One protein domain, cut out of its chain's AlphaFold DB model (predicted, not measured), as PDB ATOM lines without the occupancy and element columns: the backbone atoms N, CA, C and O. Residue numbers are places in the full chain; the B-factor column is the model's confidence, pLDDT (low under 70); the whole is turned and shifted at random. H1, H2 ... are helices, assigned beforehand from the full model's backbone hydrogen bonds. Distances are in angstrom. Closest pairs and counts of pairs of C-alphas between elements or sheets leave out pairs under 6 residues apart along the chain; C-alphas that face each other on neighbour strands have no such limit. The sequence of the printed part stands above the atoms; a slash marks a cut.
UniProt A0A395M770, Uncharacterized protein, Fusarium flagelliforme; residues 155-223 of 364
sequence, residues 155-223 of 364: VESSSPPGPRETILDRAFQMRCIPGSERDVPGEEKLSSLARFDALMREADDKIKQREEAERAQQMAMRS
ATOM      1  N   VAL A 155     242.058 198.584 377.103       58.88
ATOM      2  CA  VAL A 155     241.925 199.862 376.402       58.88
ATOM      3  C   VAL A 155     241.123 199.622 375.127       58.88
ATOM      4  O   VAL A 155     241.652 199.167 374.117       58.88
ATOM      5  N   GLU A 156     239.818 199.888 375.174       60.19
ATOM      6  CA  GLU A 156     238.963 199.792 373.992       60.19
ATOM      7  C   GLU A 156     239.463 200.761 372.911       60.19
ATOM      8  O   GLU A 156     239.419 201.983 373.091       60.19
ATOM      9  N   SER A 157     239.900 200.220 371.766       61.66
ATOM     10  CA  SER A 157     240.427 200.993 370.628       61.66
ATOM     11  C   SER A 157     239.467 202.065 370.100       61.66
ATOM     12  O   SER A 157     239.899 202.995 369.430       61.66
ATOM     13  N   SER A 158     238.166 201.933 370.377       65.69
ATOM     14  CA  SER A 158     237.101 202.849 369.954       65.69
ATOM     15  C   SER A 158     236.793 203.971 370.954       65.69
ATOM     16  O   SER A 158     236.058 204.899 370.618       65.69
ATOM     17  N   SER A 159     237.321 203.908 372.179       68.31
ATOM     18  CA  SER A 159     237.137 204.971 373.168       68.31
ATOM     19  C   SER A 159     238.100 206.135 372.877       68.31
ATOM     20  O   SER A 159     239.262 205.883 372.555       68.31
ATOM     21  N   PRO A 160     237.677 207.409 372.983       71.12
ATOM     22  CA  PRO A 160     238.610 208.531 372.903       71.12
ATOM     23  C   PRO A 160     239.645 208.472 374.047       71.12
ATOM     24  O   PRO A 160     239.345 207.916 375.112       71.12
ATOM     25  N   PRO A 161     240.849 209.055 373.872       75.62
ATOM     26  CA  PRO A 161     241.840 209.145 374.941       75.62
ATOM     27  C   PRO A 161     241.263 209.817 376.192       75.62
ATOM     28  O   PRO A 161     240.476 210.765 376.100       75.62
ATOM     29  N   GLY A 162     241.650 209.336 377.374       75.75
ATOM     30  CA  GLY A 162     241.282 209.980 378.632       75.75
ATOM     31  C   GLY A 162     241.822 211.420 378.715       75.75
ATOM     32  O   GLY A 162     242.810 211.740 378.060       75.75
ATOM     33  N   PRO A 163     241.269 212.308 379.570       74.00
ATOM     34  CA  PRO A 163     241.651 213.733 379.622       74.00
ATOM     35  C   PRO A 163     243.124 214.058 379.954       74.00
ATOM     36  O   PRO A 163     243.483 215.230 380.057       74.00
ATOM     37  N   ARG A 164     243.957 213.041 380.206       78.50
ATOM     38  CA  ARG A 164     245.395 213.133 380.514       78.50
ATOM     39  C   ARG A 164     246.233 212.099 379.747       78.50
ATOM     40  O   ARG A 164     247.419 211.977 380.017       78.50
ATOM     41  N   GLU A 165     245.605 211.344 378.852       87.94
ATOM     42  CA  GLU A 165     246.207 210.299 378.030       87.94
ATOM     43  C   GLU A 165     246.369 210.861 376.616       87.94
ATOM     44  O   GLU A 165     245.420 211.396 376.041       87.94
ATOM     45  N   THR A 166     247.567 210.778 376.053       90.88
ATOM     46  CA  THR A 166     247.805 211.186 374.669       90.88
ATOM     47  C   THR A 166     247.421 210.065 373.703       90.88
ATOM     48  O   THR A 166     247.397 208.885 374.051       90.88
ATOM     49  N   ILE A 167     247.167 210.420 372.439       93.75
ATOM     50  CA  ILE A 167     246.991 209.423 371.372       93.75
ATOM     51  C   ILE A 167     248.214 208.500 371.242       93.75
ATOM     52  O   ILE A 167     248.052 207.317 370.952       93.75
ATOM     53  N   LEU A 168     249.418 209.014 371.521       93.19
ATOM     54  CA  LEU A 168     250.642 208.218 371.538       93.19
ATOM     55  C   LEU A 168     250.624 207.210 372.688       93.19
ATOM     56  O   LEU A 168     250.862 206.038 372.434       93.19
ATOM     57  N   ASP A 169     250.267 207.609 373.914       91.81
ATOM     58  CA  ASP A 169     250.175 206.678 375.055       91.81
ATOM     59  C   ASP A 169     249.283 205.474 374.722       91.81
ATOM     60  O   ASP A 169     249.682 204.328 374.936       91.81
ATOM     61  N   ARG A 170     248.127 205.725 374.091       91.31
ATOM     62  CA  ARG A 170     247.242 204.665 373.596       91.31
ATOM     63  C   ARG A 170     247.877 203.825 372.492       91.31
ATOM     64  O   ARG A 170     247.769 202.603 372.528       91.31
ATOM     65  N   ALA A 171     248.523 204.456 371.515       93.12
ATOM     66  CA  ALA A 171     249.142 203.766 370.388       93.12
ATOM     67  C   ALA A 171     250.306 202.856 370.824       93.12
ATOM     68  O   ALA A 171     250.417 201.746 370.312       93.12
ATOM     69  N   PHE A 172     251.114 203.269 371.806       91.38
ATOM     70  CA  PHE A 172     252.114 202.411 372.448       91.38
ATOM     71  C   PHE A 172     251.447 201.287 373.258       91.38
ATOM     72  O   PHE A 172     251.788 200.120 373.086       91.38
ATOM     73  N   GLN A 173     250.450 201.604 374.094       90.56
ATOM     74  CA  GLN A 173     249.760 200.611 374.932       90.56
ATOM     75  C   GLN A 173     249.049 199.518 374.111       90.56
ATOM     76  O   GLN A 173     248.989 198.365 374.544       90.56
ATOM     77  N   MET A 174     248.545 199.877 372.928       91.38
ATOM     78  CA  MET A 174     247.908 198.982 371.955       91.38
ATOM     79  C   MET A 174     248.877 198.417 370.904       91.38
ATOM     80  O   MET A 174     248.442 197.669 370.030       91.38
ATOM     81  N   ARG A 175     250.175 198.755 370.977       90.94
ATOM     82  CA  ARG A 175     251.230 198.354 370.024       90.94
ATOM     83  C   ARG A 175     250.901 198.672 368.556       90.94
ATOM     84  O   ARG A 175     251.262 197.933 367.647       90.94
ATOM     85  N   CYS A 176     250.218 199.792 368.319       93.25
ATOM     86  CA  CYS A 176     249.903 200.303 366.983       93.25
ATOM     87  C   CYS A 176     251.114 200.940 366.279       93.25
ATOM     88  O   CYS A 176     251.077 201.136 365.068       93.25
ATOM     89  N   ILE A 177     252.164 201.295 367.026       92.69
ATOM     90  CA  ILE A 177     253.411 201.851 366.485       92.69
ATOM     91  C   ILE A 177     254.388 200.685 366.229       92.69
ATOM     92  O   ILE A 177     254.699 199.952 367.171       92.69
ATOM     93  N   PRO A 178     254.891 200.471 365.000       90.81
ATOM     94  CA  PRO A 178     255.918 199.458 364.743       90.81
ATOM     95  C   PRO A 178     257.171 199.723 365.587       90.81
ATOM     96  O   PRO A 178     257.604 200.867 365.680       90.81
ATOM     97  N   GLY A 179     257.753 198.696 366.215       88.06
ATOM     98  CA  GLY A 179     258.897 198.882 367.112       88.06
ATOM     99  C   GLY A 179     258.543 199.458 368.493       88.06
ATOM    100  O   GLY A 179     259.444 199.879 369.208       88.06
ATOM    101  N   SER A 180     257.260 199.523 368.878       90.44
ATOM    102  CA  SER A 180     256.823 199.915 370.238       90.44
ATOM    103  C   SER A 180     256.605 198.735 371.194       90.44
ATOM    104  O   SER A 180     256.144 198.911 372.320       90.44
ATOM    105  N   GLU A 181     256.899 197.520 370.738       87.81
ATOM    106  CA  GLU A 181     256.760 196.268 371.490       87.81
ATOM    107  C   GLU A 181     257.906 196.019 372.483       87.81
ATOM    108  O   GLU A 181     257.749 195.237 373.421       87.81
ATOM    109  N   ARG A 182     259.051 196.670 372.253       82.88
ATOM    110  CA  ARG A 182     260.262 196.620 373.069       82.88
ATOM    111  C   ARG A 182     260.140 197.490 374.320       82.88
ATOM    112  O   ARG A 182     260.341 198.700 374.290       82.88
ATOM    113  N   ASP A 183     259.866 196.843 375.447       76.00
ATOM    114  CA  ASP A 183     259.944 197.469 376.767       76.00
ATOM    115  C   ASP A 183     261.420 197.684 377.162       76.00
ATOM    116  O   ASP A 183     262.059 196.821 377.771       76.00
ATOM    117  N   VAL A 184     261.988 198.835 376.787       78.31
ATOM    118  CA  VAL A 184     263.355 199.226 377.165       78.31
ATOM    119  C   VAL A 184     263.372 199.714 378.627       78.31
ATOM    120  O   VAL A 184     262.625 200.637 378.977       78.31
ATOM    121  N   PRO A 185     264.215 199.141 379.513       76.75
ATOM    122  CA  PRO A 185     264.228 199.500 380.929       76.75
ATOM    123  C   PRO A 185     264.477 200.993 381.180       76.75
ATOM    124  O   PRO A 185     265.504 201.545 380.795       76.75
ATOM    125  N   GLY A 186     263.548 201.639 381.892       77.19
ATOM    126  CA  GLY A 186     263.616 203.059 382.252       77.19
ATOM    127  C   GLY A 186     262.863 204.007 381.312       77.19
ATOM    128  O   GLY A 186     262.512 205.107 381.743       77.19
ATOM    129  N   GLU A 187     262.521 203.583 380.091       79.69
ATOM    130  CA  GLU A 187     261.721 204.397 379.158       79.69
ATOM    131  C   GLU A 187     260.248 204.523 379.575       79.69
ATOM    132  O   GLU A 187     259.566 205.464 379.178       79.69
ATOM    133  N   GLU A 188     259.780 203.648 380.469       80.12
ATOM    134  CA  GLU A 188     258.473 203.699 381.147       80.12
ATOM    135  C   GLU A 188     258.173 205.043 381.853       80.12
ATOM    136  O   GLU A 188     257.020 205.350 382.153       80.12
ATOM    137  N   LYS A 189     259.209 205.845 382.143       85.56
ATOM    138  CA  LYS A 189     259.110 207.170 382.786       85.56
ATOM    139  C   LYS A 189     259.129 208.326 381.786       85.56
ATOM    140  O   LYS A 189     258.902 209.471 382.179       85.56
ATOM    141  N   LEU A 190     259.441 208.050 380.521       87.06
ATOM    142  CA  LEU A 190     259.465 209.040 379.455       87.06
ATOM    143  C   LEU A 190     258.050 209.244 378.906       87.06
ATOM    144  O   LEU A 190     257.227 208.331 378.880       87.06
ATOM    145  N   SER A 191     257.767 210.455 378.429       91.50
ATOM    146  CA  SER A 191     256.548 210.708 377.655       91.50
ATOM    147  C   SER A 191     256.548 209.839 376.395       91.50
ATOM    148  O   SER A 191     257.590 209.694 375.754       91.50
ATOM    149  N   SER A 192     255.387 209.331 375.974       91.88
ATOM    150  CA  SER A 192     255.277 208.578 374.716       91.88
ATOM    151  C   SER A 192     255.696 209.383 373.482       91.88
ATOM    152  O   SER A 192     256.064 208.781 372.480       91.88
ATOM    153  N   LEU A 193     255.722 210.721 373.558       94.06
ATOM    154  CA  LEU A 193     256.358 211.553 372.531       94.06
ATOM    155  C   LEU A 193     257.874 211.303 372.456       94.06
ATOM    156  O   LEU A 193     258.382 210.981 371.394       94.06
ATOM    157  N   ALA A 194     258.577 211.339 373.590       94.56
ATOM    158  CA  ALA A 194     260.020 211.100 373.635       94.56
ATOM    159  C   ALA A 194     260.395 209.657 373.242       94.56
ATOM    160  O   ALA A 194     261.432 209.447 372.619       94.56
ATOM    161  N   ARG A 195     259.540 208.667 373.550       92.81
ATOM    162  CA  ARG A 195     259.712 207.290 373.048       92.81
ATOM    163  C   ARG A 195     259.533 207.198 371.530       92.81
ATOM    164  O   ARG A 195     260.254 206.455 370.876       92.81
ATOM    165  N   PHE A 196     258.591 207.952 370.962       94.56
ATOM    166  CA  PHE A 196     258.410 208.025 369.512       94.56
ATOM    167  C   PHE A 196     259.600 208.714 368.826       94.56
ATOM    168  O   PHE A 196     260.091 208.216 367.818       94.56
ATOM    169  N   ASP A 197     260.123 209.795 369.407       94.75
ATOM    170  CA  ASP A 197     261.315 210.479 368.893       94.75
ATOM    171  C   ASP A 197     262.554 209.560 368.928       94.75
ATOM    172  O   ASP A 197     263.323 209.521 367.968       94.75
ATOM    173  N   ALA A 198     262.729 208.772 369.996       92.75
ATOM    174  CA  ALA A 198     263.788 207.763 370.087       92.75
ATOM    175  C   ALA A 198     263.640 206.663 369.018       92.75
ATOM    176  O   ALA A 198     264.621 206.289 368.376       92.75
ATOM    177  N   LEU A 199     262.409 206.196 368.778       92.44
ATOM    178  CA  LEU A 199     262.094 205.215 367.738       92.44
ATOM    179  C   LEU A 199     262.437 205.724 366.328       92.44
ATOM    180  O   LEU A 199     263.028 204.987 365.540       92.44
ATOM    181  N   MET A 200     262.084 206.978 366.021       94.56
ATOM    182  CA  MET A 200     262.419 207.618 364.746       94.56
ATOM    183  C   MET A 200     263.935 207.711 364.558       94.56
ATOM    184  O   MET A 200     264.450 207.257 363.537       94.56
ATOM    185  N   ARG A 201     264.661 208.194 365.575       94.25
ATOM    186  CA  ARG A 201     266.128 208.279 365.528       94.25
ATOM    187  C   ARG A 201     266.796 206.925 365.317       94.25
ATOM    188  O   ARG A 201     267.724 206.841 364.529       94.25
ATOM    189  N   GLU A 202     266.322 205.865 365.967       90.69
ATOM    190  CA  GLU A 202     266.882 204.523 365.761       90.69
ATOM    191  C   GLU A 202     266.646 204.002 364.337       90.69
ATOM    192  O   GLU A 202     267.503 203.309 363.787       90.69
ATOM    193  N   ALA A 203     265.507 204.329 363.719       91.19
ATOM    194  CA  ALA A 203     265.263 203.987 362.321       91.19
ATOM    195  C   ALA A 203     266.271 204.692 361.395       91.19
ATOM    196  O   ALA A 203     266.856 204.033 360.531       91.19
ATOM    197  N   ASP A 204     266.531 205.981 361.630       93.88
ATOM    198  CA  ASP A 204     267.518 206.774 360.890       93.88
ATOM    199  C   ASP A 204     268.953 206.255 361.121       93.88
ATOM    200  O   ASP A 204     269.680 205.971 360.164       93.88
ATOM    201  N   ASP A 205     269.345 206.034 362.381       92.06
ATOM    202  CA  ASP A 205     270.660 205.508 362.772       92.06
ATOM    203  C   ASP A 205     270.909 204.112 362.165       92.06
ATOM    204  O   ASP A 205     272.020 203.802 361.733       92.06
ATOM    205  N   LYS A 206     269.872 203.273 362.051       90.19
ATOM    206  CA  LYS A 206     269.936 201.948 361.413       90.19
ATOM    207  C   LYS A 206     270.062 202.015 359.887       90.19
ATOM    208  O   LYS A 206     270.703 201.139 359.299       90.19
ATOM    209  N   ILE A 207     269.461 203.015 359.239       90.50
ATOM    210  CA  ILE A 207     269.670 203.277 357.806       90.50
ATOM    211  C   ILE A 207     271.119 203.716 357.589       90.50
ATOM    212  O   ILE A 207     271.827 203.094 356.797       90.50
ATOM    213  N   LYS A 208     271.589 204.696 358.370       92.00
ATOM    214  CA  LYS A 208     272.966 205.197 358.320       92.00
ATOM    215  C   LYS A 208     273.998 204.097 358.586       92.00
ATOM    216  O   LYS A 208     274.957 203.969 357.835       92.00
ATOM    217  N   GLN A 209     273.788 203.253 359.597       88.88
ATOM    218  CA  GLN A 209     274.690 202.135 359.895       88.88
ATOM    219  C   GLN A 209     274.733 201.108 358.754       88.88
ATOM    220  O   GLN A 209     275.788 200.529 358.495       88.88
ATOM    221  N   ARG A 210     273.616 200.869 358.050       88.06
ATOM    222  CA  ARG A 210     273.617 200.010 356.857       88.06
ATOM    223  C   ARG A 210     274.428 200.638 355.728       88.06
ATOM    224  O   ARG A 210     275.218 199.927 355.120       88.06
ATOM    225  N   GLU A 211     274.235 201.925 355.459       87.31
ATOM    226  CA  GLU A 211     274.993 202.659 354.441       87.31
ATOM    227  C   GLU A 211     276.493 202.667 354.763       87.31
ATOM    228  O   GLU A 211     277.309 202.367 353.898       87.31
ATOM    229  N   GLU A 212     276.870 202.912 356.018       83.62
ATOM    230  CA  GLU A 212     278.261 202.868 356.474       83.62
ATOM    231  C   GLU A 212     278.854 201.454 356.368       83.62
ATOM    232  O   GLU A 212     279.969 201.290 355.877       83.62
ATOM    233  N   ALA A 213     278.100 200.415 356.740       81.94
ATOM    234  CA  ALA A 213     278.523 199.024 356.580       81.94
ATOM    235  C   ALA A 213     278.621 198.595 355.105       81.94
ATOM    236  O   ALA A 213     279.460 197.755 354.769       81.94
ATOM    237  N   GLU A 214     277.787 199.145 354.220       80.81
ATOM    238  CA  GLU A 214     277.888 198.938 352.777       80.81
ATOM    239  C   GLU A 214     279.100 199.683 352.210       80.81
ATOM    240  O   GLU A 214     279.906 199.077 351.510       80.81
ATOM    241  N   ARG A 215     279.309 200.951 352.582       81.06
ATOM    242  CA  ARG A 215     280.483 201.752 352.210       81.06
ATOM    243  C   ARG A 215     281.777 201.082 352.671       81.06
ATOM    244  O   ARG A 215     282.714 200.979 351.884       81.06
ATOM    245  N   ALA A 216     281.815 200.555 353.893       79.00
ATOM    246  CA  ALA A 216     282.941 199.788 354.420       79.00
ATOM    247  C   ALA A 216     283.168 198.480 353.643       79.00
ATOM    248  O   ALA A 216     284.313 198.131 353.363       79.00
ATOM    249  N   GLN A 217     282.107 197.776 353.227       75.94
ATOM    250  CA  GLN A 217     282.224 196.608 352.344       75.94
ATOM    251  C   GLN A 217     282.709 196.984 350.937       75.94
ATOM    252  O   GLN A 217     283.566 196.294 350.395       75.94
ATOM    253  N   GLN A 218     282.227 198.086 350.358       74.94
ATOM    254  CA  GLN A 218     282.694 198.589 349.064       74.94
ATOM    255  C   GLN A 218     284.175 199.008 349.131       74.94
ATOM    256  O   GLN A 218     284.943 198.650 348.238       74.94
ATOM    257  N   MET A 219     284.603 199.682 350.206       68.62
ATOM    258  CA  MET A 219     286.016 199.995 350.465       68.62
ATOM    259  C   MET A 219     286.855 198.730 350.659       68.62
ATOM    260  O   MET A 219     287.906 198.611 350.041       68.62
ATOM    261  N   ALA A 220     286.393 197.759 351.451       71.81
ATOM    262  CA  ALA A 220     287.102 196.496 351.658       71.81
ATOM    263  C   ALA A 220     287.225 195.683 350.358       71.81
ATOM    264  O   ALA A 220     288.281 195.117 350.082       71.81
ATOM    265  N   MET A 221     286.181 195.665 349.522       65.00
ATOM    266  CA  MET A 221     286.229 195.027 348.207       65.00
ATOM    267  C   MET A 221     287.167 195.755 347.244       65.00
ATOM    268  O   MET A 221     287.909 195.077 346.543       65.00
ATOM    269  N   ARG A 222     287.187 197.095 347.204       59.31
ATOM    270  CA  ARG A 222     288.160 197.839 346.380       59.31
ATOM    271  C   ARG A 222     289.590 197.622 346.876       59.31
ATOM    272  O   ARG A 222     290.431 197.190 346.098       59.31
ATOM    273  N   SER A 223     289.829 197.762 348.179       57.44
ATOM    274  CA  SER A 223     291.129 197.530 348.822       57.44
ATOM    275  C   SER A 223     291.684 196.117 348.582       57.44
ATOM    276  O   SER A 223     292.889 195.958 348.401       57.44
TER     277      SER A 223
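AT A GLANCE: This is residues 155 to 223 of the 364 residues of an uncharacterized protein of Fusarium flagelliforme (UniProt A0A395M770). What shape? A long helix, H2, sticks out with residues 204 to 223 from a head of H1 and loops. What parts? It is all helix: 69 residues are printed, with two named helices, H1 then H2. The whole is extended, with a radius of gyration of the C-alphas of 17.7 A and spans of 60 by 24 by 15 A.

HOW THE PARTS SIT: Do the helices touch? H2, residues 192 to 223, touches H1, residues 167 to 173, with residues 192 to 193 alone. The closest C-alphas, Asp 169 and Ser 192, are 5.5 A apart; the lines are only just about perpendicular, at 70.3 degrees. What of backbones? Every O i to N i+4 pair in both is within hydrogen-bond range.

IN THESE COORDINATES: Where is H2? It runs 45.6 A from C-alpha 192 at (255.277, 208.578, 374.716) to C-alpha 223 at (291.129, 197.530, 348.822). And H1? It runs 9.9 A from C-alpha 167 to 173.

THE WHOLE: Any cut? The printed part has no cut; the 18-residue link is long. Where is confidence low? pLDDT is under 70 at residues 155 to 159, 219 and 221 to 223.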